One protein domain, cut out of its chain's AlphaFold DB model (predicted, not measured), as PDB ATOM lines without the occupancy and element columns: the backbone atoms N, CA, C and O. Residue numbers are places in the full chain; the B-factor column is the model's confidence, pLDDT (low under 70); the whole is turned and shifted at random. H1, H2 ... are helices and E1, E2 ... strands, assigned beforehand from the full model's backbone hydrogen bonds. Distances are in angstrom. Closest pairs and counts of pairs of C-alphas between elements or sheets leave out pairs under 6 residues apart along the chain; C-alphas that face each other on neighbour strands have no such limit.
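This is residues 4 to 99 and 185 to 289 of the 558 residues of a protein of Saccharothrix tamanrassetensis (UniProt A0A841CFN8). A small closed barrel of six antiparallel strands, E1 to E6, makes the core; H1 and then H2 run over its outside, and the short helices H3, H4 and H5 cluster beyond it at one end of the long axis. The unnamed residues 252 to 277 form a long loop at the opposite end, and H6 and H7 lie outside the barrel. The printed part has 201 residues, with seven named helices and six named strands, which follow along the chain as H1 to H6, E1 to E6, H7; the class is mixed, helices and strands. Round the ring run E1 E2 E3 E6 E5 E4 and back to E1. The whole is compact, with a radius of gyration of the C-alphas of 17.6 A and spans of 56 by 38 by 31 A.

H1, residues 4 to 19, is on the barrel, outside it, at a height over the sheet of 8.3 A. It runs across E5, residues 242 to 251, at 75 degrees on the local plane; the closest C-alphas are those of Arg 14 and Val 250, 5.3 A. H2, residues 21 to 34, is on the barrel too; its closest C-alphas to E2, residues 206 to 217, are those of Arg 24 and Asp 216, 5.9 A. H3, residues 42 to 52, and H4, residues 56 to 64, touch only at the corner, and only just, with 3 pairs of C-alphas within 8 A, closest Leu 49 and Trp 56, 6.8 A. H5, residues 73 to 81, only just touches H3, also with 3 pairs, closest Leu 52 and Arg 74, 6.3 A. H6, residues 90 to 99, lies outside the barrel over E1, residues 193 to 198, at a height over the sheet of 10.8 A. The hairpin E1 and E2 has N 196 and O 208 within hydrogen-bond range, 2.9 A. E3, residues 221 to 225, forms a hairpin with E2, with N 223 and O 216 at 2.9 A. E1 E2 E3 are a meander, each strand the antiparallel neighbour of the one before. E4, residues 234 to 236, closes the ring on E1, with N 236 and O 195 at 2.8 A. E4 and E5 are a hairpin, with N 235 and O 244 at 2.9 A. E6, residues 278 to 285, has N 282 and O 248 of E5 at 2.8 A, and N 222 of E3 and O 283 at 2.8 A. E4 E5 E6 are a second meander; E1 E2 E3 E4 and E3 E4 E5 E6 are Greek keys, four strands in a row, three of them a meander, with the first the antiparallel neighbour of the fourth. H7, residues 286 to 289, is on the barrel, outside it, with Ile 286 and Ala 244 of E5 as closest C-alphas, 5.2 A. Every O i to N i+4 pair is within hydrogen-bond range in H1 to H6; H7 is too short for one.

H1 begins at C-alpha 4, (85.944, 132.567, 256.783), and is 22.2 A long; H2 is 19.4 A. E2, 25.2 A, bends by 67 degrees at residue 209, and E5, 24.2 A, by 63 degrees at residue 247. E6 is 19.7 A, and H7 ends at C-alpha 289, (80.870, 134.757, 232.216).

The two C-alphas farthest apart are those of Asp 4 and Pro 69, 57.2 A. Residues 100 to 184 are not printed, and C-alphas 99 and 185 across the cut are 19.8 A apart. Of the links that are printed whole, E5 to E6, 26 residues, is long. The mean pLDDT of the printed part is 85.8; residue 57, residues 66 to 76 and residues 228 to 230 are under 70.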
ATOM      1  N   ASP A   4      85.911 131.116 257.010       78.81
ATOM      2  CA  ASP A   4      85.944 132.567 256.783       78.81
ATOM      3  C   ASP A   4      85.593 132.956 255.339       78.81
ATOM      4  O   ASP A   4      84.879 133.932 255.101       78.81
ATOM      5  N   ALA A   5      86.050 132.174 254.354       79.88
ATOM      6  CA  ALA A   5      85.731 132.419 252.948       79.88
ATOM      7  C   ALA A   5      84.235 132.200 252.664       79.88
ATOM      8  O   ALA A   5      83.637 132.949 251.889       79.88
ATOM      9  N   LEU A   6      83.617 131.206 253.318       82.62
ATOM     10  CA  LEU A   6      82.175 130.965 253.220       82.62
ATOM     11  C   LEU A   6      81.392 132.132 253.810       82.62
ATOM     12  O   LEU A   6      80.529 132.693 253.138       82.62
ATOM     13  N   GLN A   7      81.731 132.540 255.031       84.38
ATOM     14  CA  GLN A   7      81.074 133.661 255.697       84.38
ATOM     15  C   GLN A   7      81.201 134.960 254.894       84.38
ATOM     16  O   GLN A   7      80.207 135.658 254.697       84.38
ATOM     17  N   SER A   8      82.387 135.255 254.353       87.88
ATOM     18  CA  SER A   8      82.611 136.431 253.508       87.88
ATOM     19  C   SER A   8      81.741 136.415 252.242       87.88
ATOM     20  O   SER A   8      81.104 137.421 251.904       87.88
ATOM     21  N   ARG A   9      81.632 135.261 251.565       89.44
ATOM     22  CA  ARG A   9      80.768 135.100 250.385       89.44
ATOM     23  C   ARG A   9      79.294 135.305 250.730       89.44
ATOM     24  O   ARG A   9      78.606 136.053 250.026       89.44
ATOM     25  N   LEU A  10      78.816 134.686 251.812       89.88
ATOM     26  CA  LEU A  10      77.435 134.827 252.280       89.88
ATOM     27  C   LEU A  10      77.121 136.283 252.649       89.88
ATOM     28  O   LEU A  10      76.104 136.817 252.207       89.88
ATOM     29  N   ALA A  11      78.021 136.963 253.365       90.06
ATOM     30  CA  ALA A  11      77.868 138.370 253.731       90.06
ATOM     31  C   ALA A  11      77.814 139.286 252.498       90.06
ATOM     32  O   ALA A  11      76.938 140.145 252.392       90.06
ATOM     33  N   THR A  12      78.693 139.066 251.516       92.38
ATOM     34  CA  THR A  12      78.713 139.859 250.275       92.38
ATOM     35  C   THR A  12      77.442 139.635 249.446       92.38
ATOM     36  O   THR A  12      76.859 140.583 248.913       92.38
ATOM     37  N   THR A  13      76.973 138.387 249.370       93.06
ATOM     38  CA  THR A  13      75.722 138.015 248.685       93.06
ATOM     39  C   THR A  13      74.516 138.666 249.362       93.06
ATOM     40  O   THR A  13      73.672 139.276 248.701       93.06
ATOM     41  N   ARG A  14      74.472 138.625 250.700       92.81
ATOM     42  CA  ARG A  14      73.451 139.294 251.509       92.81
ATOM     43  C   ARG A  14      73.448 140.805 251.291       92.81
ATOM     44  O   ARG A  14      72.381 141.356 251.046       92.81
ATOM     45  N   ALA A  15      74.606 141.462 251.296       93.94
ATOM     46  CA  ALA A  15      74.701 142.905 251.073       93.94
ATOM     47  C   ALA A  15      74.152 143.314 249.693       93.94
ATOM     48  O   ALA A  15      73.367 144.261 249.590       93.94
ATOM     49  N   ARG A  16      74.487 142.562 248.629       95.06
ATOM     50  CA  ARG A  16      73.899 142.764 247.291       95.06
ATOM     51  C   ARG A  16      72.387 142.590 247.304       95.06
ATOM     52  O   ARG A  16      71.669 143.385 246.696       95.06
ATOM     53  N   TYR A  17      71.897 141.559 247.988       94.12
ATOM     54  CA  TYR A  17      70.469 141.321 248.124       94.12
ATOM     55  C   TYR A  17      69.794 142.478 248.871       94.12
ATOM     56  O   TYR A  17      68.891 143.115 248.335       94.12
ATOM     57  N   GLU A  18      70.227 142.833 250.070       93.31
ATOM     58  CA  GLU A  18      69.604 143.882 250.883       93.31
ATOM     59  C   GLU A  18      69.645 145.259 250.207       93.31
ATOM     60  O   GLU A  18      68.604 145.915 250.112       93.31
ATOM     61  N   GLY A  19      70.775 145.642 249.598       95.00
ATOM     62  CA  GLY A  19      70.916 146.908 248.859       95.00
ATOM     63  C   GLY A  19      69.960 147.054 247.665       95.00
ATOM     64  O   GLY A  19      69.738 148.146 247.146       95.00
ATOM     65  N   ARG A  20      69.345 145.949 247.240       95.00
ATOM     66  CA  ARG A  20      68.427 145.852 246.100       95.00
ATOM     67  C   ARG A  20      66.966 145.616 246.508       95.00
ATOM     68  O   ARG A  20      66.099 145.501 245.638       95.00
ATOM     69  N   ALA A  21      66.657 145.595 247.809       93.12
ATOM     70  CA  ALA A  21      65.334 145.240 248.338       93.12
ATOM     71  C   ALA A  21      64.185 146.082 247.762       93.12
ATOM     72  O   ALA A  21      63.144 145.539 247.386       93.12
ATOM     73  N   ALA A  22      64.374 147.398 247.628       92.00
ATOM     74  CA  ALA A  22      63.348 148.280 247.076       92.00
ATOM     75  C   ALA A  22      63.068 147.995 245.590       92.00
ATOM     76  O   ALA A  22      61.910 148.054 245.171       92.00
ATOM     77  N   GLN A  23      64.096 147.678 244.787       91.44
ATOM     78  CA  GLN A  23      63.883 147.349 243.375       91.44
ATOM     79  C   GLN A  23      63.204 145.987 243.225       91.44
ATOM     80  O   GLN A  23      62.217 145.918 242.497       91.44
ATOM     81  N   ARG A  24      63.625 144.959 243.977       93.38
ATOM     82  CA  ARG A  24      62.925 143.663 243.990       93.38
ATOM     83  C   ARG A  24      61.468 143.791 244.402       93.38
ATOM     84  O   ARG A  24      60.600 143.295 243.698       93.38
ATOM     85  N   LYS A  25      61.171 144.520 245.485       91.56
ATOM     86  CA  LYS A  25      59.785 144.724 245.938       91.56
ATOM     87  C   LYS A  25      58.925 145.381 244.852       91.56
ATOM     88  O   LYS A  25      57.786 144.968 244.652       91.56
ATOM     89  N   ARG A  26      59.467 146.367 244.124       89.31
ATOM     90  CA  ARG A  26      58.788 146.975 242.963       89.31
ATOM     91  C   ARG A  26      58.621 145.992 241.803       89.31
ATOM     92  O   ARG A  26      57.554 145.986 241.202       89.31
ATOM     93  N   GLY A  27      59.638 145.181 241.515       88.25
ATOM     94  CA  GLY A  27      59.590 144.124 240.505       88.25
ATOM     95  C   GLY A  27      58.484 143.116 240.803       88.25
ATOM     96  O   GLY A  27      57.543 143.009 240.029       88.25
ATOM     97  N   CYS A  28      58.508 142.473 241.972       88.56
ATOM     98  CA  CYS A  28      57.482 141.507 242.373       88.56
ATOM     99  C   CYS A  28      56.067 142.118 242.359       88.56
ATOM    100  O   CYS A  28      55.132 141.504 241.853       88.56
ATOM    101  N   ALA A  29      55.904 143.354 242.852       88.12
ATOM    102  CA  ALA A  29      54.617 144.053 242.799       88.12
ATOM    103  C   ALA A  29      54.172 144.369 241.359       88.12
ATOM    104  O   ALA A  29      52.977 144.354 241.063       88.12
ATOM    105  N   SER A  30      55.113 144.662 240.457       86.44
ATOM    106  CA  SER A  30      54.822 144.864 239.038       86.44
ATOM    107  C   SER A  30      54.408 143.560 238.364       86.44
ATOM    108  O   SER A  30      53.399 143.586 237.669       86.44
ATOM    109  N   VAL A  31      55.078 142.433 238.634       87.19
ATOM    110  CA  VAL A  31      54.666 141.115 238.112       87.19
ATOM    111  C   VAL A  31      53.241 140.800 238.554       87.19
ATOM    112  O   VAL A  31      52.395 140.493 237.724       87.19
ATOM    113  N   ALA A  32      52.937 140.974 239.843       84.25
ATOM    114  CA  ALA A  32      51.604 140.701 240.378       84.25
ATOM    115  C   ALA A  32      50.505 141.606 239.784       84.25
ATOM    116  O   ALA A  32      49.370 141.173 239.625       84.25
ATOM    117  N   ARG A  33      50.820 142.871 239.473       82.31
ATOM    118  CA  ARG A  33      49.833 143.861 239.001       82.31
ATOM    119  C   ARG A  33      49.700 143.927 237.480       82.31
ATOM    120  O   ARG A  33      48.627 144.238 236.978       82.31
ATOM    121  N   ARG A  34      50.814 143.791 236.765       79.81
ATOM    122  CA  ARG A  34      50.937 144.054 235.324       79.81
ATOM    123  C   ARG A  34      51.396 142.835 234.535       79.81
ATOM    124  O   ARG A  34      51.452 142.951 233.326       79.81
ATOM    125  N   GLY A  35      51.741 141.725 235.183       83.75
ATOM    126  CA  GLY A  35      52.276 140.550 234.509       83.75
ATOM    127  C   GLY A  35      53.775 140.631 234.204       83.75
ATOM    128  O   GLY A  35      54.465 141.618 234.503       83.75
ATOM    129  N   VAL A  36      54.305 139.542 233.654       86.69
ATOM    130  CA  VAL A  36      55.744 139.349 233.417       86.69
ATOM    131  C   VAL A  36      56.242 140.200 232.249       86.69
ATOM    132  O   VAL A  36      57.359 140.719 232.296       86.69
ATOM    133  N   LEU A  37      55.395 140.442 231.242       87.00
ATOM    134  CA  LEU A  37      55.788 141.144 230.014       87.00
ATOM    135  C   LEU A  37      56.066 142.635 230.242       87.00
ATOM    136  O   LEU A  37      56.813 143.266 229.497       87.00
ATOM    137  N   HIS A  38      55.489 143.208 231.295       83.94
ATOM    138  CA  HIS A  38      55.547 144.641 231.587       83.94
ATOM    139  C   HIS A  38      56.475 145.011 232.753       83.94
ATOM    140  O   HIS A  38      56.497 146.171 233.175       83.94
ATOM    141  N   THR A  39      57.198 144.036 233.305       84.88
ATOM    142  CA  THR A  39      57.968 144.205 234.547       84.88
ATOM    143  C   THR A  39      59.461 144.394 234.295       84.88
ATOM    144  O   THR A  39      60.099 145.207 234.964       84.88
ATOM    145  N   ASP A  40      60.023 143.664 233.337       89.25
ATOM    146  CA  ASP A  40      61.446 143.744 233.011       89.25
ATOM    147  C   ASP A  40      61.756 144.882 232.016       89.25
ATOM    148  O   ASP A  40      60.866 145.545 231.479       89.25
ATOM    149  N   ALA A  41      63.041 145.119 231.751       85.12
ATOM    150  CA  ALA A  41      63.486 146.073 230.750       85.12
ATOM    151  C   ALA A  41      62.919 145.701 229.362       85.12
ATOM    152  O   ALA A  41      63.091 144.555 228.933       85.12
ATOM    153  N   PRO A  42      62.325 146.649 228.607       81.00
ATOM    154  CA  PRO A  42      61.623 146.346 227.357       81.00
ATOM    155  C   PRO A  42      62.446 145.531 226.353       81.00
ATOM    156  O   PRO A  42      61.953 144.558 225.800       81.00
ATOM    157  N   HIS A  43      63.731 145.856 226.190       78.25
ATOM    158  CA  HIS A  43      64.620 145.127 225.283       78.25
ATOM    159  C   HIS A  43      64.858 143.661 225.693       78.25
ATOM    160  O   HIS A  43      65.079 142.820 224.825       78.25
ATOM    161  N   ARG A  44      64.827 143.328 226.994       88.12
ATOM    162  CA  ARG A  44      64.951 141.941 227.473       88.12
ATOM    163  C   ARG A  44      63.679 141.157 227.204       88.12
ATOM    164  O   ARG A  44      63.779 140.007 226.794       88.12
ATOM    165  N   VAL A  45      62.518 141.785 227.393       87.44
ATOM    166  CA  VAL A  45      61.228 141.158 227.086       87.44
ATOM    167  C   VAL A  45      61.095 140.916 225.589       87.44
ATOM    168  O   VAL A  45      60.794 139.795 225.199       87.44
ATOM    169  N   THR A  46      61.424 141.900 224.746       79.38
ATOM    170  CA  THR A  46      61.456 141.719 223.286       79.38
ATOM    171  C   THR A  46      62.344 140.541 222.893       79.38
ATOM    172  O   THR A  46      61.875 139.634 222.221       79.38
ATOM    173  N   ARG A  47      63.579 140.466 223.410       81.69
ATOM    174  CA  ARG A  47      64.467 139.322 223.140       81.69
ATOM    175  C   ARG A  47      63.907 137.993 223.641       81.69
ATOM    176  O   ARG A  47      64.132 136.975 222.994       81.69
ATOM    177  N   ARG A  48      63.221 137.976 224.790       88.69
ATOM    178  CA  ARG A  48      62.611 136.750 225.324       88.69
ATOM    179  C   ARG A  48      61.493 136.256 224.414       88.69
ATOM    180  O   ARG A  48      61.459 135.074 224.100       88.69
ATOM    181  N   LEU A  49      60.637 137.159 223.953       82.00
ATOM    182  CA  LEU A  49      59.563 136.856 223.010       82.00
ATOM    183  C   LEU A  49      60.105 136.404 221.647       82.00
ATOM    184  O   LEU A  49      59.678 135.374 221.130       82.00
ATOM    185  N   ASP A  50      61.136 137.082 221.137       76.31
ATOM    186  CA  ASP A  50      61.816 136.694 219.900       76.31
ATOM    187  C   ASP A  50      62.371 135.261 219.974       76.31
ATOM    188  O   ASP A  50      62.277 134.525 218.994       76.31
ATOM    189  N   ARG A  51      62.911 134.846 221.134       80.44
ATOM    190  CA  ARG A  51      63.389 133.468 221.374       80.44
ATOM    191  C   ARG A  51      62.272 132.439 221.361       80.44
ATOM    192  O   ARG A  51      62.470 131.341 220.854       80.44
ATOM    193  N   LEU A  52      61.114 132.789 221.914       77.00
ATOM    194  CA  LEU A  52      59.932 131.931 221.864       77.00
ATOM    195  C   LEU A  52      59.307 131.896 220.462       77.00
ATOM    196  O   LEU A  52      58.443 131.065 220.195       77.00
ATOM    197  N   GLY A  53      59.744 132.770 219.547       70.44
ATOM    198  CA  GLY A  53      59.109 132.944 218.245       70.44
ATOM    199  C   GLY A  53      57.680 133.457 218.394       70.44
ATOM    200  O   GLY A  53      56.796 133.018 217.665       70.44
ATOM    201  N   VAL A  54      57.460 134.330 219.377       71.88
ATOM    202  CA  VAL A  54      56.166 134.906 219.738       71.88
ATOM    203  C   VAL A  54      56.286 136.421 219.644       71.88
ATOM    204  O   VAL A  54      57.295 136.983 220.062       71.88
ATOM    205  N   ASP A  55      55.280 137.103 219.099       71.12
ATOM    206  CA  ASP A  55      55.290 138.566 219.073       71.12
ATOM    207  C   ASP A  55      54.720 139.181 220.365       71.12
ATOM    208  O   ASP A  55      54.073 138.533 221.195       71.12
ATOM    209  N   TRP A  56      54.962 140.481 220.535       74.62
ATOM    210  CA  TRP A  56      54.476 141.243 221.683       74.62
ATOM    211  C   TRP A  56      52.951 141.261 221.817       74.62
ATOM    212  O   TRP A  56      52.434 141.254 222.935       74.62
ATOM    213  N   GLN A  57      52.217 141.309 220.712       69.00
ATOM    214  CA  GLN A  57      50.763 141.408 220.714       69.00
ATOM    215  C   GLN A  57      50.114 140.090 221.121       69.00
ATOM    216  O   GLN A  57      49.214 140.099 221.959       69.00
ATOM    217  N   LEU A  58      50.564 138.958 220.573       70.44
ATOM    218  CA  LEU A  58      50.180 137.617 221.012       70.44
ATOM    219  C   LEU A  58      50.436 137.469 222.511       70.44
ATOM    220  O   LEU A  58      49.487 137.223 223.261       70.44
ATOM    221  N   ALA A  59      51.661 137.746 222.954       78.44
ATOM    222  CA  ALA A  59      52.032 137.686 224.362       78.44
ATOM    223  C   ALA A  59      51.131 138.557 225.251       78.44
ATOM    224  O   ALA A  59      50.556 138.065 226.221       78.44
ATOM    225  N   SER A  60      50.925 139.820 224.874       77.31
ATOM    226  CA  SER A  60      50.071 140.752 225.618       77.31
ATOM    227  C   SER A  60      48.606 140.308 225.642       77.31
ATOM    228  O   SER A  60      47.922 140.473 226.649       77.31
ATOM    229  N   SER A  61      48.097 139.742 224.543       72.25
ATOM    230  CA  SER A  61      46.715 139.259 224.466       72.25
ATOM    231  C   SER A  61      46.486 138.044 225.359       72.25
ATOM    232  O   SER A  61      45.499 138.011 226.101       72.25
ATOM    233  N   VAL A  62      47.432 137.099 225.355       73.56
ATOM    234  CA  VAL A  62      47.395 135.932 226.233       73.56
ATOM    235  C   VAL A  62      47.496 136.397 227.672       73.56
ATOM    236  O   VAL A  62      46.646 136.024 228.459       73.56
ATOM    237  N   GLU A  63      48.401 137.313 228.026       81.25
ATOM    238  CA  GLU A  63      48.491 137.854 229.390       81.25
ATOM    239  C   GLU A  63      47.192 138.526 229.870       81.25
ATOM    240  O   GLU A  63      46.836 138.401 231.044       81.25
ATOM    241  N   ARG A  64      46.422 139.140 228.960       76.62
ATOM    242  CA  ARG A  64      45.124 139.773 229.251       76.62
ATOM    243  C   ARG A  64      43.933 138.824 229.369       76.62
ATOM    244  O   ARG A  64      42.879 139.265 229.812       76.62
ATOM    245  N   GLY A  65      44.057 137.545 229.020       70.94
ATOM    246  CA  GLY A  65      42.935 136.601 229.144       70.94
ATOM    247  C   GLY A  65      42.605 135.826 227.885       70.94
ATOM    248  O   GLY A  65      41.836 134.879 227.986       70.94
ATOM    249  N   ALA A  66      43.170 136.192 226.734       65.75
ATOM    250  CA  ALA A  66      42.865 135.500 225.494       65.75
ATOM    251  C   ALA A  66      43.398 134.063 225.538       65.75
ATOM    252  O   ALA A  66      44.542 133.829 225.931       65.75
ATOM    253  N   SER A  67      42.568 133.114 225.114       63.69
ATOM    254  CA  SER A  67      43.038 131.777 224.768       63.69
ATOM    255  C   SER A  67      43.634 131.834 223.363       63.69
ATOM    256  O   SER A  67      42.974 132.366 222.465       63.69
ATOM    257  N   PRO A  68      44.846 131.310 223.138       60.38
ATOM    258  CA  PRO A  68      45.376 131.204 221.789       60.38
ATOM    259  C   PRO A  68      44.476 130.280 220.938       60.38
ATOM    260  O   PRO A  68      43.996 129.263 221.450       60.38
ATOM    261  N   PRO A  69      44.221 130.614 219.656       52.19
ATOM    262  CA  PRO A  69      43.315 129.865 218.781       52.19
ATOM    263  C   PRO A  69      43.841 128.461 218.447       52.19
ATOM    264  O   PRO A  69      43.051 127.543 218.237       52.19
ATOM    265  N   VAL A  70      45.167 128.274 218.462       57.19
ATOM    266  CA  VAL A  70      45.851 126.981 218.326       57.19
ATOM    267  C   VAL A  70      46.800 126.810 219.511       57.19
ATOM    268  O   VAL A  70      47.612 127.688 219.779       57.19
ATOM    269  N   ARG A  71      46.718 125.679 220.224       62.38
ATOM    270  CA  ARG A  71      47.686 125.318 221.274       62.38
ATOM    271  C   ARG A  71      48.813 124.480 220.680       62.38
ATOM    272  O   ARG A  71      48.733 123.252 220.669       62.38
ATOM    273  N   GLY A  72      49.835 125.142 220.153       64.25
ATOM    274  CA  GLY A  72      51.090 124.522 219.753       64.25
ATOM    275  C   GLY A  72      52.170 124.652 220.838       64.25
ATOM    276  O   GLY A  72      51.932 125.209 221.912       64.25
ATOM    277  N   PRO A  73      53.389 124.145 220.574       63.50
ATOM    278  CA  PRO A  73      54.493 124.188 221.535       63.50
ATOM    279  C   PRO A  73      54.846 125.602 222.026       63.50
ATOM    280  O   PRO A  73      55.196 125.780 223.187       63.50
ATOM    281  N   ARG A  74      54.711 126.619 221.164       67.19
ATOM    282  CA  ARG A  74      55.064 128.010 221.489       67.19
ATOM    283  C   ARG A  74      54.025 128.711 222.339       67.19
ATOM    284  O   ARG A  74      54.375 129.513 223.195       67.19
ATOM    285  N   GLU A  75      52.754 128.424 222.107       69.69
ATOM    286  CA  GLU A  75      51.664 128.965 222.907       69.69
ATOM    287  C   GLU A  75      51.710 128.361 224.307       69.69
ATOM    288  O   GLU A  75      51.540 129.088 225.280       69.69
ATOM    289  N   LEU A  76      52.062 127.076 224.416       69.38
ATOM    290  CA  LEU A  76      52.359 126.436 225.697       69.38
ATOM    291  C   LEU A  76      53.584 127.072 226.373       69.38
ATOM    292  O   LEU A  76      53.527 127.387 227.558       69.38
ATOM    293  N   ASP A  77      54.670 127.335 225.637       78.31
ATOM    294  CA  ASP A  77      55.829 128.069 226.167       78.31
ATOM    295  C   ASP A  77      55.461 129.472 226.671       78.31
ATOM    296  O   ASP A  77      55.937 129.906 227.722       78.31
ATOM    297  N   LEU A  78      54.593 130.181 225.951       81.62
ATOM    298  CA  LEU A  78      54.119 131.509 226.319       81.62
ATOM    299  C   LEU A  78      53.190 131.478 227.542       81.62
ATOM    300  O   LEU A  78      53.351 132.286 228.458       81.62
ATOM    301  N   GLU A  79      52.236 130.548 227.589       80.81
ATOM    302  CA  GLU A  79      51.355 130.340 228.744       80.81
ATOM    303  C   GLU A  79      52.172 129.960 229.992       80.81
ATOM    304  O   GLU A  79      51.901 130.469 231.088       80.81
ATOM    305  N   ARG A  80      53.231 129.151 229.825       84.00
ATOM    306  CA  ARG A  80      54.211 128.833 230.875       84.00
ATOM    307  C   ARG A  80      55.025 130.049 231.312       84.00
ATOM    308  O   ARG A  80      55.221 130.212 232.520       84.00
ATOM    309  N   LEU A  81      55.478 130.888 230.376       85.12
ATOM    310  CA  LEU A  81      56.213 132.130 230.656       85.12
ATOM    311  C   LEU A  81      55.365 133.102 231.487       85.12
ATOM    312  O   LEU A  81      55.849 133.666 232.465       85.12
ATOM    313  N   ILE A  82      54.094 133.277 231.116       83.19
ATOM    314  CA  ILE A  82      53.154 134.201 231.772       83.19
ATOM    315  C   ILE A  82      52.610 133.622 233.096       83.19
ATOM    316  O   ILE A  82      51.936 134.310 233.861       83.19
ATOM    317  N   GLY A  83      52.932 132.363 233.411       78.50
ATOM    318  CA  GLY A  83      52.526 131.708 234.656       78.50
ATOM    319  C   GLY A  83      51.061 131.268 234.674       78.50
ATOM    320  O   GLY A  83      50.498 131.080 235.750       78.50
ATOM    321  N   ARG A  84      50.442 131.112 233.497       73.00
ATOM    322  CA  ARG A  84      49.066 130.612 233.335       73.00
ATOM    323  C   ARG A  84      48.985 129.100 233.269       73.00
ATOM    324  O   ARG A  84      47.950 128.546 233.629       73.00
ATOM    325  N   ASP A  85      50.066 128.460 232.838       76.75
ATOM    326  CA  ASP A  85      50.190 127.012 232.839       76.75
ATOM    327  C   ASP A  85      51.434 126.568 233.622       76.75
ATOM    328  O   ASP A  85      52.535 127.129 233.523       76.75
ATOM    329  N   THR A  86      51.237 125.554 234.455       79.25
ATOM    330  CA  THR A  86      52.296 124.887 235.214       79.25
ATOM    331  C   THR A  86      52.619 123.511 234.651       79.25
ATOM    332  O   THR A  86      53.635 122.936 235.047       79.25
ATOM    333  N   LEU A  87      51.799 122.997 233.732       81.00
ATOM    334  CA  LEU A  87      52.001 121.712 233.090       81.00
ATOM    335  C   LEU A  87      53.221 121.748 232.168       81.00
ATOM    336  O   LEU A  87      53.545 122.750 231.528       81.00
ATOM    337  N   VAL A  88      53.901 120.609 232.102       83.19
ATOM    338  CA  VAL A  88      55.012 120.363 231.187       83.19
ATOM    339  C   VAL A  88      54.719 119.101 230.392       83.19
ATOM    340  O   VAL A  88      54.131 118.151 230.908       83.19
ATOM    341  N   ASP A  89      55.097 119.112 229.123       74.44
ATOM    342  CA  ASP A  89      54.938 117.978 228.220       74.44
ATOM    343  C   ASP A  89      56.145 117.023 228.291       74.44
ATOM    344  O   ASP A  89      57.165 117.304 228.926       74.44
ATOM    345  N   ALA A  90      56.031 115.863 227.640       73.31
ATOM    346  CA  ALA A  90      57.122 114.890 227.585       73.31
ATOM    347  C   ALA A  90      58.380 115.458 226.901       73.31
ATOM    348  O   ALA A  90      59.489 115.186 227.352       73.31
ATOM    349  N   GLY A  91      58.218 116.305 225.879       73.31
ATOM    350  CA  GLY A  91      59.325 116.937 225.160       73.31
ATOM    351  C   GLY A  91      60.134 117.894 226.037       73.31
ATOM    352  O   GLY A  91      61.359 117.948 225.921       73.31
ATOM    353  N   PHE A  92      59.484 118.593 226.973       82.50
ATOM    354  CA  PHE A  92      60.163 119.374 228.008       82.50
ATOM    355  C   PHE A  92      61.087 118.493 228.862       82.50
ATOM    356  O   PHE A  92      62.241 118.861 229.091       82.50
ATOM    357  N   LEU A  93      60.611 117.323 229.308       84.81
ATOM    358  CA  LEU A  93      61.411 116.392 230.112       84.81
ATOM    359  C   LEU A  93      62.547 115.766 229.297       84.81
ATOM    360  O   LEU A  93      63.677 115.713 229.775       84.81
ATOM    361  N   GLU A  94      62.275 115.341 228.064       78.00
ATOM    362  CA  GLU A  94      63.280 114.790 227.149       78.00
ATOM    363  C   GLU A  94      64.393 115.803 226.868       78.00
ATOM    364  O   GLU A  94      65.573 115.479 227.009       78.00
ATOM    365  N   SER A  95      64.030 117.050 226.554       81.31
ATOM    366  CA  SER A  95      64.985 118.143 226.338       81.31
ATOM    367  C   SER A  95      65.809 118.423 227.594       81.31
ATOM    368  O   SER A  95      67.018 118.636 227.504       81.31
ATOM    369  N   GLY A  96      65.185 118.339 228.770       88.00
ATOM    370  CA  GLY A  96      65.867 118.468 230.053       88.00
ATOM    371  C   GLY A  96      66.871 117.369 230.320       88.00
ATOM    372  O   GLY A  96      67.995 117.652 230.731       88.00
ATOM    373  N   VAL A  97      66.504 116.122 230.032       89.19
ATOM    374  CA  VAL A  97      67.423 114.985 230.110       89.19
ATOM    375  C   VAL A  97      68.589 115.185 229.145       89.19
ATOM    376  O   VAL A  97      69.730 115.010 229.564       89.19
ATOM    377  N   GLN A  98      68.344 115.614 227.900       86.44
ATOM    378  CA  GLN A  98      69.415 115.885 226.932       86.44
ATOM    379  C   GLN A  98      70.357 116.995 227.409       86.44
ATOM    380  O   GLN A  98      71.572 116.797 227.411       86.44
ATOM    381  N   ALA A  99      69.821 118.127 227.871       91.88
ATOM    382  CA  ALA A  99      70.625 119.231 228.391       91.88
ATOM    383  C   ALA A  99      71.443 118.815 229.623       91.88
ATOM    384  O   ALA A  99      72.618 119.163 229.759       91.88
ATOM    385  N   GLU A 185      71.394 138.907 226.308       88.00
ATOM    386  CA  GLU A 185      70.410 139.026 227.385       88.00
ATOM    387  C   GLU A 185      69.002 138.606 226.924       88.00
ATOM    388  O   GLU A 185      68.764 138.380 225.735       88.00
ATOM    389  N   GLY A 186      68.064 138.492 227.871       88.06
ATOM    390  CA  GLY A 186      66.675 138.098 227.588       88.06
ATOM    391  C   GLY A 186      66.441 136.587 227.486       88.06
ATOM    392  O   GLY A 186      65.439 136.173 226.924       88.06
ATOM    393  N   LYS A 187      67.354 135.758 228.016       92.69
ATOM    394  CA  LYS A 187      67.141 134.302 228.167       92.69
ATOM    395  C   LYS A 187      66.046 133.973 229.185       92.69
ATOM    396  O   LYS A 187      65.324 133.007 229.022       92.69
ATOM    397  N   ALA A 188      65.929 134.797 230.220       93.62
ATOM    398  CA  ALA A 188      64.830 134.783 231.174       93.62
ATOM    399  C   ALA A 188      64.450 136.230 231.513       93.62
ATOM    400  O   ALA A 188      65.289 137.128 231.335       93.62
ATOM    401  N   ILE A 189      63.233 136.463 231.999       94.56
ATOM    402  CA  ILE A 189      62.738 137.774 232.462       94.56
ATOM    403  C   ILE A 189      62.177 137.708 233.888       94.56
ATOM    404  O   ILE A 189      61.903 136.631 234.411       94.56
ATOM    405  N   LEU A 190      62.071 138.855 234.563       94.56
ATOM    406  CA  LEU A 190      61.532 138.928 235.926       94.56
ATOM    407  C   LEU A 190      60.139 138.281 236.019       94.56
ATOM    408  O   LEU A 190      59.250 138.592 235.229       94.56
ATOM    409  N   GLY A 191      59.955 137.419 237.020       92.19
ATOM    410  CA  GLY A 191      58.735 136.638 237.240       92.19
ATOM    411  C   GLY A 191      58.704 135.284 236.523       92.19
ATOM    412  O   GLY A 191      57.826 134.475 236.808       92.19
ATOM    413  N   GLU A 192      59.666 135.004 235.642       93.19
ATOM    414  CA  GLU A 192      59.766 133.721 234.948       93.19
ATOM    415  C   GLU A 192      60.266 132.605 235.877       93.19
ATOM    416  O   GLU A 192      61.124 132.828 236.740       93.19
ATOM    417  N   ARG A 193      59.741 131.390 235.681       93.25
ATOM    418  CA  ARG A 193      60.179 130.191 236.401       93.25
ATOM    419  C   ARG A 193      61.458 129.613 235.797       93.25
ATOM    420  O   ARG A 193      61.638 129.601 234.587       93.25
ATOM    421  N   LEU A 194      62.334 129.109 236.659       94.69
ATOM    422  CA  LEU A 194      63.642 128.570 236.309       94.69
ATOM    423  C   LEU A 194      63.757 127.106 236.734       94.69
ATOM    424  O   LEU A 194      63.175 126.674 237.735       94.69
ATOM    425  N   ASN A 195      64.565 126.377 235.974       95.38
ATOM    426  CA  ASN A 195      64.928 124.989 236.215       95.38
ATOM    427  C   ASN A 195      66.371 124.920 236.731       95.38
ATOM    428  O   ASN A 195      67.198 125.754 236.364       95.38
ATOM    429  N   VAL A 196      66.699 123.935 237.564       95.50
ATOM    430  CA  VAL A 196      68.070 123.725 238.051       95.50
ATOM    431  C   VAL A 196      68.455 122.261 237.920       95.50
ATOM    432  O   VAL A 196      67.680 121.382 238.294       95.50
ATOM    433  N   VAL A 197      69.668 122.008 237.426       95.69
ATOM    434  CA  VAL A 197      70.305 120.684 237.441       95.69
ATOM    435  C   VAL A 197      71.524 120.736 238.353       95.69
ATOM    436  O   VAL A 197      72.358 121.641 238.240       95.69
ATOM    437  N   LEU A 198      71.609 119.785 239.282       92.88
ATOM    438  CA  LEU A 198      72.598 119.799 240.357       92.88
ATOM    439  C   LEU A 198      72.895 118.402 240.919       92.88
ATOM    440  O   LEU A 198      72.168 117.444 240.659       92.88
ATOM    441  N   PHE A 199      73.937 118.323 241.749       91.62
ATOM    442  CA  PHE A 199      74.305 117.142 242.541       91.62
ATOM    443  C   PHE A 199      74.316 117.478 244.040       91.62
ATOM    444  O   PHE A 199      75.373 117.819 244.586       91.62
ATOM    445  N   PRO A 200      73.167 117.409 244.735       84.62
ATOM    446  CA  PRO A 200      73.083 117.807 246.138       84.62
ATOM    447  C   PRO A 200      73.983 116.938 247.008       84.62
ATOM    448  O   PRO A 200      73.903 115.711 246.955       84.62
ATOM    449  N   ALA A 201      74.860 117.572 247.789       77.94
ATOM    450  CA  ALA A 201      75.841 116.897 248.644       77.94
ATOM    451  C   ALA A 201      76.692 115.822 247.922       77.94
ATOM    452  O   ALA A 201      77.139 114.861 248.544       77.94
ATOM    453  N   GLY A 202      76.903 115.958 246.605       80.69
ATOM    454  CA  GLY A 202      77.617 114.958 245.800       80.69
ATOM    455  C   GLY A 202      76.828 113.673 245.520       80.69
ATOM    456  O   GLY A 202      77.398 112.708 245.011       80.69
ATOM    457  N   GLY A 203      75.532 113.647 245.834       87.31
ATOM    458  CA  GLY A 203      74.623 112.536 245.569       87.31
ATOM    459  C   GLY A 203      74.317 112.327 244.077       87.31
ATOM    460  O   GLY A 203      75.101 112.740 243.220       87.31
ATOM    461  N   PRO A 204      73.203 111.657 243.736       91.50
ATOM    462  CA  PRO A 204      72.782 111.499 242.346       91.50
ATOM    463  C   PRO A 204      72.398 112.844 241.712       91.50
ATOM    464  O   PRO A 204      72.067 113.804 242.411       91.50
ATOM    465  N   LYS A 205      72.414 112.892 240.376       94.19
ATOM    466  CA  LYS A 205      71.920 114.036 239.597       94.19
ATOM    467  C   LYS A 205      70.444 114.273 239.917       94.19
ATOM    468  O   LYS A 205      69.651 113.333 239.898       94.19
ATOM    469  N   GLN A 206      70.078 115.516 240.201       93.69
ATOM    470  CA  GLN A 206      68.705 115.907 240.509       93.69
ATOM    471  C   GLN A 206      68.273 117.127 239.699       93.69
ATOM    472  O   GLN A 206      69.099 117.926 239.253       93.69
ATOM    473  N   PHE A 207      66.956 117.254 239.541       93.62
ATOM    474  CA  PHE A 207      66.299 118.333 238.820       93.62
ATOM    475  C   PHE A 207      65.355 119.071 239.763       93.62
ATOM    476  O   PHE A 207      64.490 118.455 240.386       93.62
ATOM    477  N   ALA A 208      65.477 120.391 239.821       92.50
ATOM    478  CA  ALA A 208      64.431 121.260 240.340       92.50
ATOM    479  C   ALA A 208      63.713 121.883 239.140       92.50
ATOM    480  O   ALA A 208      64.246 122.785 238.497       92.50
ATOM    481  N   LEU A 209      62.536 121.363 238.793       92.62
ATOM    482  CA  LEU A 209      61.787 121.797 237.613       92.62
ATOM    483  C   LEU A 209      60.833 122.930 237.982       92.62
ATOM    484  O   LEU A 209      59.984 122.764 238.855       92.62
ATOM    485  N   ARG A 210      60.985 124.082 237.325       91.31
ATOM    486  CA  ARG A 210      60.151 125.286 237.472       91.31
ATOM    487  C   ARG A 210      59.980 125.733 238.934       91.31
ATOM    488  O   ARG A 210      58.986 126.376 239.291       91.31
ATOM    489  N   ALA A 211      60.952 125.380 239.775       88.19
ATOM    490  CA  ALA A 211      60.884 125.484 241.229       88.19
ATOM    491  C   ALA A 211      61.272 126.874 241.744       88.19
ATOM    492  O   ALA A 211      60.906 127.239 242.855       88.19
ATOM    493  N   HIS A 212      61.992 127.647 240.934       91.06
ATOM    494  CA  HIS A 212      62.478 128.971 241.302       91.06
ATOM    495  C   HIS A 212      61.838 130.029 240.416       91.06
ATOM    496  O   HIS A 212      61.619 129.779 239.236       91.06
ATOM    497  N   VAL A 213      61.598 131.223 240.949       93.38
ATOM    498  CA  VAL A 213      61.170 132.391 240.166       93.38
ATOM    499  C   VAL A 213      62.300 133.408 240.120       93.38
ATOM    500  O   VAL A 213      62.908 133.701 241.150       93.38
ATOM    501  N   LEU A 214      62.588 133.968 238.944       95.38
ATOM    502  CA  LEU A 214      63.548 135.061 238.796       95.38
ATOM    503  C   LEU A 214      62.984 136.348 239.417       95.38
ATOM    504  O   LEU A 214      62.025 136.920 238.902       95.38
ATOM    505  N   VAL A 215      63.595 136.835 240.499       95.12
ATOM    506  CA  VAL A 215      63.105 138.007 241.253       95.12
ATOM    507  C   VAL A 215      63.963 139.253 241.075       95.12
ATOM    508  O   VAL A 215      63.493 140.357 241.352       95.12
ATOM    509  N   ASP A 216      65.212 139.106 240.627       95.25
ATOM    510  CA  ASP A 216      66.071 140.248 240.323       95.25
ATOM    511  C   ASP A 216      67.129 139.950 239.263       95.25
ATOM    512  O   ASP A 216      67.645 138.837 239.171       95.25
ATOM    513  N   VAL A 217      67.519 140.989 238.527       94.50
ATOM    514  CA  VAL A 217      68.661 140.961 237.613       94.50
ATOM    515  C   VAL A 217      69.562 142.149 237.902       94.50
ATOM    516  O   VAL A 217      69.233 143.303 237.629       94.50
ATOM    517  N   LEU A 218      70.719 141.841 238.474       94.56
ATOM    518  CA  LEU A 218      71.795 142.777 238.748       94.56
ATOM    519  C   LEU A 218      72.738 142.822 237.540       94.56
ATOM    520  O   LEU A 218      72.601 142.081 236.561       94.56
ATOM    521  N   GLU A 219      73.745 143.688 237.618       92.56
ATOM    522  CA  GLU A 219      74.772 143.782 236.585       92.56
ATOM    523  C   GLU A 219      75.444 142.427 236.330       92.56
ATOM    524  O   GLU A 219      75.425 141.950 235.194       92.56
ATOM    525  N   ASN A 220      75.954 141.788 237.388       95.75
ATOM    526  CA  ASN A 220      76.714 140.538 237.304       95.75
ATOM    527  C   ASN A 220      75.916 139.285 237.670       95.75
ATOM    528  O   ASN A 220      76.244 138.185 237.224       95.75
ATOM    529  N   PHE A 221      74.841 139.460 238.434       96.56
ATOM    530  CA  PHE A 221      74.143 138.365 239.092       96.56
ATOM    531  C   PHE A 221      72.647 138.384 238.799       96.56
ATOM    532  O   PHE A 221      72.082 139.402 238.403       96.56
ATOM    533  N   VAL A 222      72.000 137.252 239.025       96.12
ATOM    534  CA  VAL A 222      70.548 137.138 239.135       96.12
ATOM    535  C   VAL A 222      70.179 136.660 240.531       96.12
ATOM    536  O   VAL A 222      70.893 135.838 241.105       96.12
ATOM    537  N   HIS A 223      69.058 137.149 241.060       96.00
ATOM    538  CA  HIS A 223      68.436 136.599 242.265       96.00
ATOM    539  C   HIS A 223      67.166 135.863 241.893       96.00
ATOM    540  O   HIS A 223      66.361 136.356 241.101       96.00
ATOM    541  N   TYR A 224      66.963 134.712 242.510       94.88
ATOM    542  CA  TYR A 224      65.764 133.906 242.342       94.88
ATOM    543  C   TYR A 224      65.289 133.363 243.688       94.88
ATOM    544  O   TYR A 224      66.036 133.366 244.672       94.88
ATOM    545  N   GLU A 225      64.026 132.952 243.745       92.12
ATOM    546  CA  GLU A 225      63.421 132.402 244.961       92.12
ATOM    547  C   GLU A 225      64.235 131.231 245.526       92.12
ATOM    548  O   GLU A 225      64.870 130.467 244.789       92.12
ATOM    549  N   ALA A 226      64.242 131.123 246.856       82.06
ATOM    550  CA  ALA A 226      64.961 130.069 247.555       82.06
ATOM    551  C   ALA A 226      64.546 128.675 247.081       82.06
ATOM    552  O   ALA A 226      63.394 128.414 246.755       82.06
ATOM    553  N   GLY A 227      65.509 127.764 247.108       72.62
ATOM    554  CA  GLY A 227      65.280 126.344 246.911       72.62
ATOM    555  C   GLY A 227      66.608 125.605 246.974       72.62
ATOM    556  O   GLY A 227      67.532 126.044 247.659       72.62
ATOM    557  N   VAL A 228      66.716 124.495 246.251       64.31
ATOM    558  CA  VAL A 228      67.931 123.678 246.243       64.31
ATOM    559  C   VAL A 228      69.046 124.362 245.445       64.31
ATOM    560  O   VAL A 228      69.017 124.436 244.220       64.31
ATOM    561  N   GLY A 229      70.036 124.899 246.156       61.34
ATOM    562  CA  GLY A 229      71.259 125.457 245.586       61.34
ATOM    563  C   GLY A 229      72.453 124.612 246.006       61.34
ATOM    564  O   GLY A 229      72.673 124.379 247.189       61.34
ATOM    565  N   THR A 230      73.214 124.106 245.042       68.38
ATOM    566  CA  THR A 230      74.541 123.522 245.284       68.38
ATOM    567  C   THR A 230      75.529 124.257 244.402       68.38
ATOM    568  O   THR A 230      75.210 124.570 243.259       68.38
ATOM    569  N   SER A 231      76.717 124.556 244.917       80.94
ATOM    570  CA  SER A 231      77.767 125.259 244.183       80.94
ATOM    571  C   SER A 231      77.998 124.713 242.773       80.94
ATOM    572  O   SER A 231      78.222 123.513 242.576       80.94
ATOM    573  N   GLY A 232      77.953 125.611 241.789       79.88
ATOM    574  CA  GLY A 232      78.091 125.284 240.373       79.88
ATOM    575  C   GLY A 232      76.828 124.705 239.729       79.88
ATOM    576  O   GLY A 232      76.889 124.308 238.568       79.88
ATOM    577  N   ALA A 233      75.698 124.625 240.444       91.94
ATOM    578  CA  ALA A 233      74.433 124.185 239.865       91.94
ATOM    579  C   ALA A 233      74.049 125.062 238.672       91.94
ATOM    580  O   ALA A 233      74.245 126.281 238.669       91.94
ATOM    581  N   VAL A 234      73.496 124.428 237.646       96.62
ATOM    582  CA  VAL A 234      73.229 125.086 236.371       96.62
ATOM    583  C   VAL A 234      71.769 125.506 236.341       96.62
ATOM    584  O   VAL A 234      70.884 124.671 236.519       96.62
ATOM    585  N   VAL A 235      71.526 126.802 236.145       96.94
ATOM    586  CA  VAL A 235      70.185 127.394 236.128       96.94
ATOM    587  C   VAL A 235      69.741 127.590 234.683       96.94
ATOM    588  O   VAL A 235      70.434 128.252 233.907       96.94
ATOM    589  N   PHE A 236      68.572 127.065 234.339       97.06
ATOM    590  CA  PHE A 236      67.997 127.052 232.998       97.06
ATOM    591  C   PHE A 236      66.647 127.775 232.945       97.06
ATOM    592  O   PHE A 236      65.950 127.881 233.957       97.06
ATOM    593  N   ASN A 237      66.258 128.235 231.757       94.75
ATOM    594  CA  ASN A 237      64.863 128.567 231.445       94.75
ATOM    595  C   ASN A 237      64.093 127.310 230.978       94.75
ATOM    596  O   ASN A 237      64.609 126.194 231.069       94.75
ATOM    597  N   ASP A 238      62.862 127.472 230.489       91.31
ATOM    598  CA  ASP A 238      62.046 126.343 230.006       91.31
ATOM    599  C   ASP A 238      62.512 125.739 228.673       91.31
ATOM    600  O   ASP A 238      62.206 124.584 228.391       91.31
ATOM    601  N   GLN A 239      63.280 126.480 227.869       89.12
ATOM    602  CA  GLN A 239      63.887 125.977 226.628       89.12
ATOM    603  C   GLN A 239      65.253 125.325 226.881       89.12
ATOM    604  O   GLN A 239      65.996 125.058 225.939       89.12
ATOM    605  N   TRP A 240      65.599 125.086 228.151       93.12
ATOM    606  CA  TRP A 240      66.880 124.516 228.565       93.12
ATOM    607  C   TRP A 240      68.096 125.328 228.092       93.12
ATOM    608  O   TRP A 240      69.206 124.810 227.974       93.12
ATOM    609  N   GLU A 241      67.916 126.639 227.902       94.81
ATOM    610  CA  GLU A 241      69.018 127.580 227.732       94.81
ATOM    611  C   GLU A 241      69.600 127.936 229.105       94.81
ATOM    612  O   GLU A 241      68.869 128.236 230.054       94.81
ATOM    613  N   VAL A 242      70.929 127.965 229.213       97.00
ATOM    614  CA  VAL A 242      71.599 128.292 230.478       97.00
ATOM    615  C   VAL A 242      71.464 129.787 230.781       97.00
ATOM    616  O   VAL A 242      71.970 130.652 230.060       97.00
ATOM    617  N   VAL A 243      70.796 130.104 231.886       96.88
ATOM    618  CA  VAL A 243      70.540 131.471 232.359       96.88
ATOM    619  C   VAL A 243      71.668 131.948 233.268       96.88
ATOM    620  O   VAL A 243      72.189 133.058 233.084       96.88
ATOM    621  N   ALA A 244      72.053 131.116 234.238       97.12
ATOM    622  CA  ALA A 244      73.039 131.456 235.255       97.12
ATOM    623  C   ALA A 244      73.773 130.223 235.802       97.12
ATOM    624  O   ALA A 244      73.286 129.097 235.715       97.12
ATOM    625  N   LEU A 245      74.932 130.469 236.406       96.81
ATOM    626  CA  LEU A 245      75.678 129.501 237.204       96.81
ATOM    627  C   LEU A 245      75.459 129.822 238.687       96.81
ATOM    628  O   LEU A 245      75.819 130.910 239.131       96.81
ATOM    629  N   HIS A 246      74.858 128.918 239.456       94.81
ATOM    630  CA  HIS A 246      74.675 129.115 240.892       94.81
ATOM    631  C   HIS A 246      76.028 129.131 241.607       94.81
ATOM    632  O   HIS A 246      76.829 128.208 241.451       94.81
ATOM    633  N   HIS A 247      76.263 130.158 242.422       91.56
ATOM    634  CA  HIS A 247      77.526 130.310 243.158       91.56
ATOM    635  C   HIS A 247      77.325 130.540 244.658       91.56
ATOM    636  O   HIS A 247      78.182 130.168 245.457       91.56
ATOM    637  N   SER A 248      76.186 131.119 245.043       91.81
ATOM    638  CA  SER A 248      75.895 131.488 246.424       91.81
ATOM    639  C   SER A 248      74.389 131.658 246.642       91.81
ATOM    640  O   SER A 248      73.586 131.644 245.707       91.81
ATOM    641  N   GLY A 249      73.990 131.874 247.890       90.94
ATOM    642  CA  GLY A 249      72.628 132.218 248.265       90.94
ATOM    643  C   GLY A 249      72.594 133.237 249.396       90.94
ATOM    644  O   GLY A 249      73.615 133.611 249.974       90.94
ATOM    645  N   VAL A 250      71.391 133.702 249.704       91.56
ATOM    646  CA  VAL A 250      71.127 134.593 250.832       91.56
ATOM    647  C   VAL A 250      70.592 133.735 251.971       91.56
ATOM    648  O   VAL A 250      69.503 133.176 251.809       91.56
ATOM    649  N   PRO A 251      71.308 133.620 253.101       90.19
ATOM    650  CA  PRO A 251      70.799 132.915 254.268       90.19
ATOM    651  C   PRO A 251      69.471 133.506 254.745       90.19
ATOM    652  O   PRO A 251      69.280 134.727 254.733       90.19
ATOM    653  N   ALA A 252      68.555 132.648 255.182       90.31
ATOM    654  CA  ALA A 252      67.508 133.077 256.093       90.31
ATOM    655  C   ALA A 252      68.144 133.387 257.452       90.31
ATOM    656  O   ALA A 252      69.138 132.764 257.834       90.31
ATOM    657  N   THR A 253      67.581 134.361 258.157       90.38
ATOM    658  CA  THR A 253      68.103 134.826 259.440       90.38
ATOM    659  C   THR A 253      67.000 134.893 260.478       90.38
ATOM    660  O   THR A 253      65.829 135.032 260.118       90.38
ATOM    661  N   ASP A 254      67.384 134.839 261.747       89.44
ATOM    662  CA  ASP A 254      66.509 135.195 262.859       89.44
ATOM    663  C   ASP A 254      66.275 136.722 262.942       89.44
ATOM    664  O   ASP A 254      66.742 137.496 262.094       89.44
ATOM    665  N   ASP A 255      65.545 137.156 263.974       86.38
ATOM    666  CA  ASP A 255      65.263 138.572 264.249       86.38
ATOM    667  C   ASP A 255      66.526 139.382 264.596       86.38
ATOM    668  O   ASP A 255      66.554 140.600 264.411       86.38
ATOM    669  N   GLY A 256      67.580 138.713 265.078       84.50
ATOM    670  CA  GLY A 256      68.898 139.300 265.326       84.50
ATOM    671  C   GLY A 256      69.736 139.460 264.055       84.50
ATOM    672  O   GLY A 256      70.748 140.158 264.069       84.50
ATOM    673  N   GLY A 257      69.298 138.867 262.943       84.50
ATOM    674  CA  GLY A 257      70.013 138.873 261.677       84.50
ATOM    675  C   GLY A 257      71.065 137.772 261.560       84.50
ATOM    676  O   GLY A 257      71.829 137.808 260.594       84.50
ATOM    677  N   GLU A 258      71.093 136.795 262.464       88.06
ATOM    678  CA  GLU A 258      72.027 135.671 262.408       88.06
ATOM    679  C   GLU A 258      71.476 134.533 261.536       88.06
ATOM    680  O   GLU A 258      70.272 134.261 261.575       88.06
ATOM    681  N   PRO A 259      72.309 133.867 260.707       90.00
ATOM    682  CA  PRO A 259      71.862 132.768 259.858       90.00
ATOM    683  C   PRO A 259      71.248 131.612 260.645       90.00
ATOM    684  O   PRO A 259      71.778 131.189 261.672       90.00
ATOM    685  N   VAL A 260      70.174 131.038 260.102       92.06
ATOM    686  CA  VAL A 260      69.501 129.877 260.695       92.06
ATOM    687  C   VAL A 260      69.594 128.643 259.805       92.06
ATOM    688  O   VAL A 260      69.802 128.715 258.590       92.06
ATOM    689  N   THR A 261      69.454 127.479 260.422       90.31
ATOM    690  CA  THR A 261      69.330 126.194 259.752       90.31
ATOM    691  C   THR A 261      67.930 126.022 259.158       90.31
ATOM    692  O   THR A 261      66.997 126.750 259.497       90.31
ATOM    693  N   SER A 262      67.755 125.028 258.284       84.81
ATOM    694  CA  SER A 262      66.454 124.692 257.670       84.81
ATOM    695  C   SER A 262      65.348 124.352 258.684       84.81
ATOM    696  O   SER A 262      64.170 124.489 258.372       84.81
ATOM    697  N   ASP A 263      65.722 123.928 259.893       87.19
ATOM    698  CA  ASP A 263      64.849 123.667 261.044       87.19
ATOM    699  C   ASP A 263      64.676 124.876 261.989       87.19
ATOM    700  O   ASP A 263      64.004 124.768 263.012       87.19
ATOM    701  N   GLY A 264      65.237 126.040 261.641       86.75
ATOM    702  CA  GLY A 264      65.068 127.299 262.375       86.75
ATOM    703  C   GLY A 264      65.997 127.484 263.578       86.75
ATOM    704  O   GLY A 264      65.774 128.393 264.373       86.75
ATOM    705  N   LEU A 265      67.026 126.647 263.732       91.56
ATOM    706  CA  LEU A 265      68.036 126.776 264.789       91.56
ATOM    707  C   LEU A 265      69.183 127.699 264.341       91.56
ATOM    708  O   LEU A 265      69.396 127.850 263.141       91.56
ATOM    709  N   PRO A 266      69.970 128.289 265.259       91.94
ATOM    710  CA  PRO A 266      71.167 129.040 264.884       91.94
ATOM    711  C   PRO A 266      72.140 128.180 264.070       91.94
ATOM    712  O   PRO A 266      72.458 127.050 264.454       91.94
ATOM    713  N   TRP A 267      72.619 128.705 262.944       91.31
ATOM    714  CA  TRP A 267      73.592 128.018 262.101       91.31
ATOM    715  C   TRP A 267      75.023 128.452 262.432       91.31
ATOM    716  O   TRP A 267      75.295 129.627 262.667       91.31
ATOM    717  N   SER A 268      75.962 127.505 262.379       85.44
ATOM    718  CA  SER A 268      77.399 127.773 262.392       85.44
ATOM    719  C   SER A 268      78.086 127.094 261.197       85.44
ATOM    720  O   SER A 268      77.577 126.088 260.689       85.44
ATOM    721  N   PRO A 269      79.258 127.590 260.752       81.44
ATOM    722  CA  PRO A 269      79.993 127.023 259.619       81.44
ATOM    723  C   PRO A 269      80.283 125.522 259.723       81.44
ATOM    724  O   PRO A 269      80.290 124.832 258.703       81.44
ATOM    725  N   ASP A 270      80.455 125.002 260.940       82.00
ATOM    726  CA  ASP A 270      80.749 123.588 261.198       82.00
ATOM    727  C   ASP A 270      79.582 122.651 260.841       82.00
ATOM    728  O   ASP A 270      79.795 121.476 260.545       82.00
ATOM    729  N   LEU A 271      78.343 123.162 260.815       81.38
ATOM    730  CA  LEU A 271      77.166 122.408 260.360       81.38
ATOM    731  C   LEU A 271      77.134 122.239 258.831       81.38
ATOM    732  O   LEU A 271      76.396 121.399 258.304       81.38
ATOM    733  N   GLY A 272      77.940 123.037 258.128       76.69
ATOM    734  CA  GLY A 272      78.046 123.082 256.681       76.69
ATOM    735  C   GLY A 272      76.862 123.756 255.984       76.69
ATOM    736  O   GLY A 272      75.765 123.921 256.522       76.69
ATOM    737  N   GLU A 273      77.106 124.162 254.740       79.94
ATOM    738  CA  GLU A 273      76.189 124.960 253.916       79.94
ATOM    739  C   GLU A 273      74.865 124.231 253.622       79.94
ATOM    740  O   GLU A 273      73.806 124.847 253.602       79.94
ATOM    741  N   GLN A 274      74.888 122.900 253.514       78.50
ATOM    742  CA  GLN A 274      73.697 122.066 253.309       78.50
ATOM    743  C   GLN A 274      72.642 122.152 254.424       78.50
ATOM    744  O   GLN A 274      71.496 121.764 254.205       78.50
ATOM    745  N   ARG A 275      73.007 122.611 255.630       83.25
ATOM    746  CA  ARG A 275      72.063 122.781 256.748       83.25
ATOM    747  C   ARG A 275      71.437 124.168 256.785       83.25
ATOM    748  O   ARG A 275      70.452 124.347 257.500       83.25
ATOM    749  N   LEU A 276      71.991 125.124 256.048       86.00
ATOM    750  CA  LEU A 276      71.574 126.516 256.053       86.00
ATOM    751  C   LEU A 276      70.182 126.666 255.419       86.00
ATOM    752  O   LEU A 276      69.904 126.096 254.365       86.00
ATOM    753  N   ALA A 277      69.303 127.434 256.057       87.75
ATOM    754  CA  ALA A 277      68.060 127.860 255.429       87.75
ATOM    755  C   ALA A 277      68.353 128.964 254.411       87.75
ATOM    756  O   ALA A 277      69.062 129.929 254.702       87.75
ATOM    757  N   TRP A 278      67.759 128.857 253.226       90.06
ATOM    758  CA  TRP A 278      67.934 129.839 252.162       90.06
ATOM    759  C   TRP A 278      66.721 130.751 252.050       90.06
ATOM    760  O   TRP A 278      65.581 130.296 252.013       90.06
ATOM    761  N   ARG A 279      66.976 132.053 251.936       90.62
ATOM    762  CA  ARG A 279      65.980 133.080 251.613       90.62
ATOM    763  C   ARG A 279      65.899 133.361 250.114       90.62
ATOM    764  O   ARG A 279      64.822 133.666 249.608       90.62
ATOM    765  N   ALA A 280      67.024 133.267 249.409       92.88
ATOM    766  CA  ALA A 280      67.103 133.416 247.958       92.88
ATOM    767  C   ALA A 280      68.354 132.718 247.410       92.88
ATOM    768  O   ALA A 280      69.344 132.577 248.129       92.88
ATOM    769  N   GLY A 281      68.329 132.330 246.137       93.94
ATOM    770  CA  GLY A 281      69.524 131.918 245.400       93.94
ATOM    771  C   GLY A 281      70.148 133.085 244.631       93.94
ATOM    772  O   GLY A 281      69.442 133.998 244.196       93.94
ATOM    773  N   GLU A 282      71.469 133.053 244.444       95.12
ATOM    774  CA  GLU A 282      72.198 133.969 243.567       95.12
ATOM    775  C   GLU A 282      73.006 133.187 242.520       95.12
ATOM    776  O   GLU A 282      73.766 132.265 242.824       95.12
ATOM    777  N   GLY A 283      72.835 133.571 241.257       95.69
ATOM    778  CA  GLY A 283      73.562 132.991 240.132       95.69
ATOM    779  C   GLY A 283      74.364 134.039 239.373       95.69
ATOM    780  O   GLY A 283      73.906 135.164 239.179       95.69
ATOM    781  N   VAL A 284      75.548 133.664 238.906       97.31
ATOM    782  CA  VAL A 284      76.381 134.461 238.002       97.31
ATOM    783  C   VAL A 284      75.764 134.410 236.612       97.31
ATOM    784  O   VAL A 284      75.462 133.336 236.090       97.31
ATOM    785  N   ARG A 285      75.560 135.567 235.985       97.38
ATOM    786  CA  ARG A 285      74.918 135.640 234.668       97.38
ATOM    787  C   ARG A 285      75.824 135.047 233.590       97.38
ATOM    788  O   ARG A 285      76.951 135.507 233.415       97.38
ATOM    789  N   ILE A 286      75.296 134.140 232.762       97.12
ATOM    790  CA  ILE A 286      76.052 133.565 231.629       97.12
ATOM    791  C   ILE A 286      76.549 134.643 230.659       97.12
ATOM    792  O   ILE A 286      77.664 134.554 230.151       97.12
ATOM    793  N   SER A 287      75.775 135.718 230.468       94.19
ATOM    794  CA  SER A 287      76.193 136.865 229.650       94.19
ATOM    795  C   SER A 287      77.476 137.533 230.161       94.19
ATOM    796  O   SER A 287      78.216 138.125 229.384       94.19
ATOM    797  N   ARG A 288      77.752 137.449 231.466       96.62
ATOM    798  CA  ARG A 288      78.926 138.052 232.108       96.62
ATOM    799  C   ARG A 288      80.106 137.097 232.145       96.62
ATOM    800  O   ARG A 288      81.214 137.535 231.868       96.62
ATOM    801  N   ILE A 289      79.851 135.807 232.359       97.38
ATOM    802  CA  ILE A 289      80.870 134.757 232.216       97.38
ATOM    803  C   ILE A 289      81.440 134.760 230.793       97.38
ATOM    804  O   ILE A 289      82.652 134.823 230.619       97.38
TER     805      ILE A 289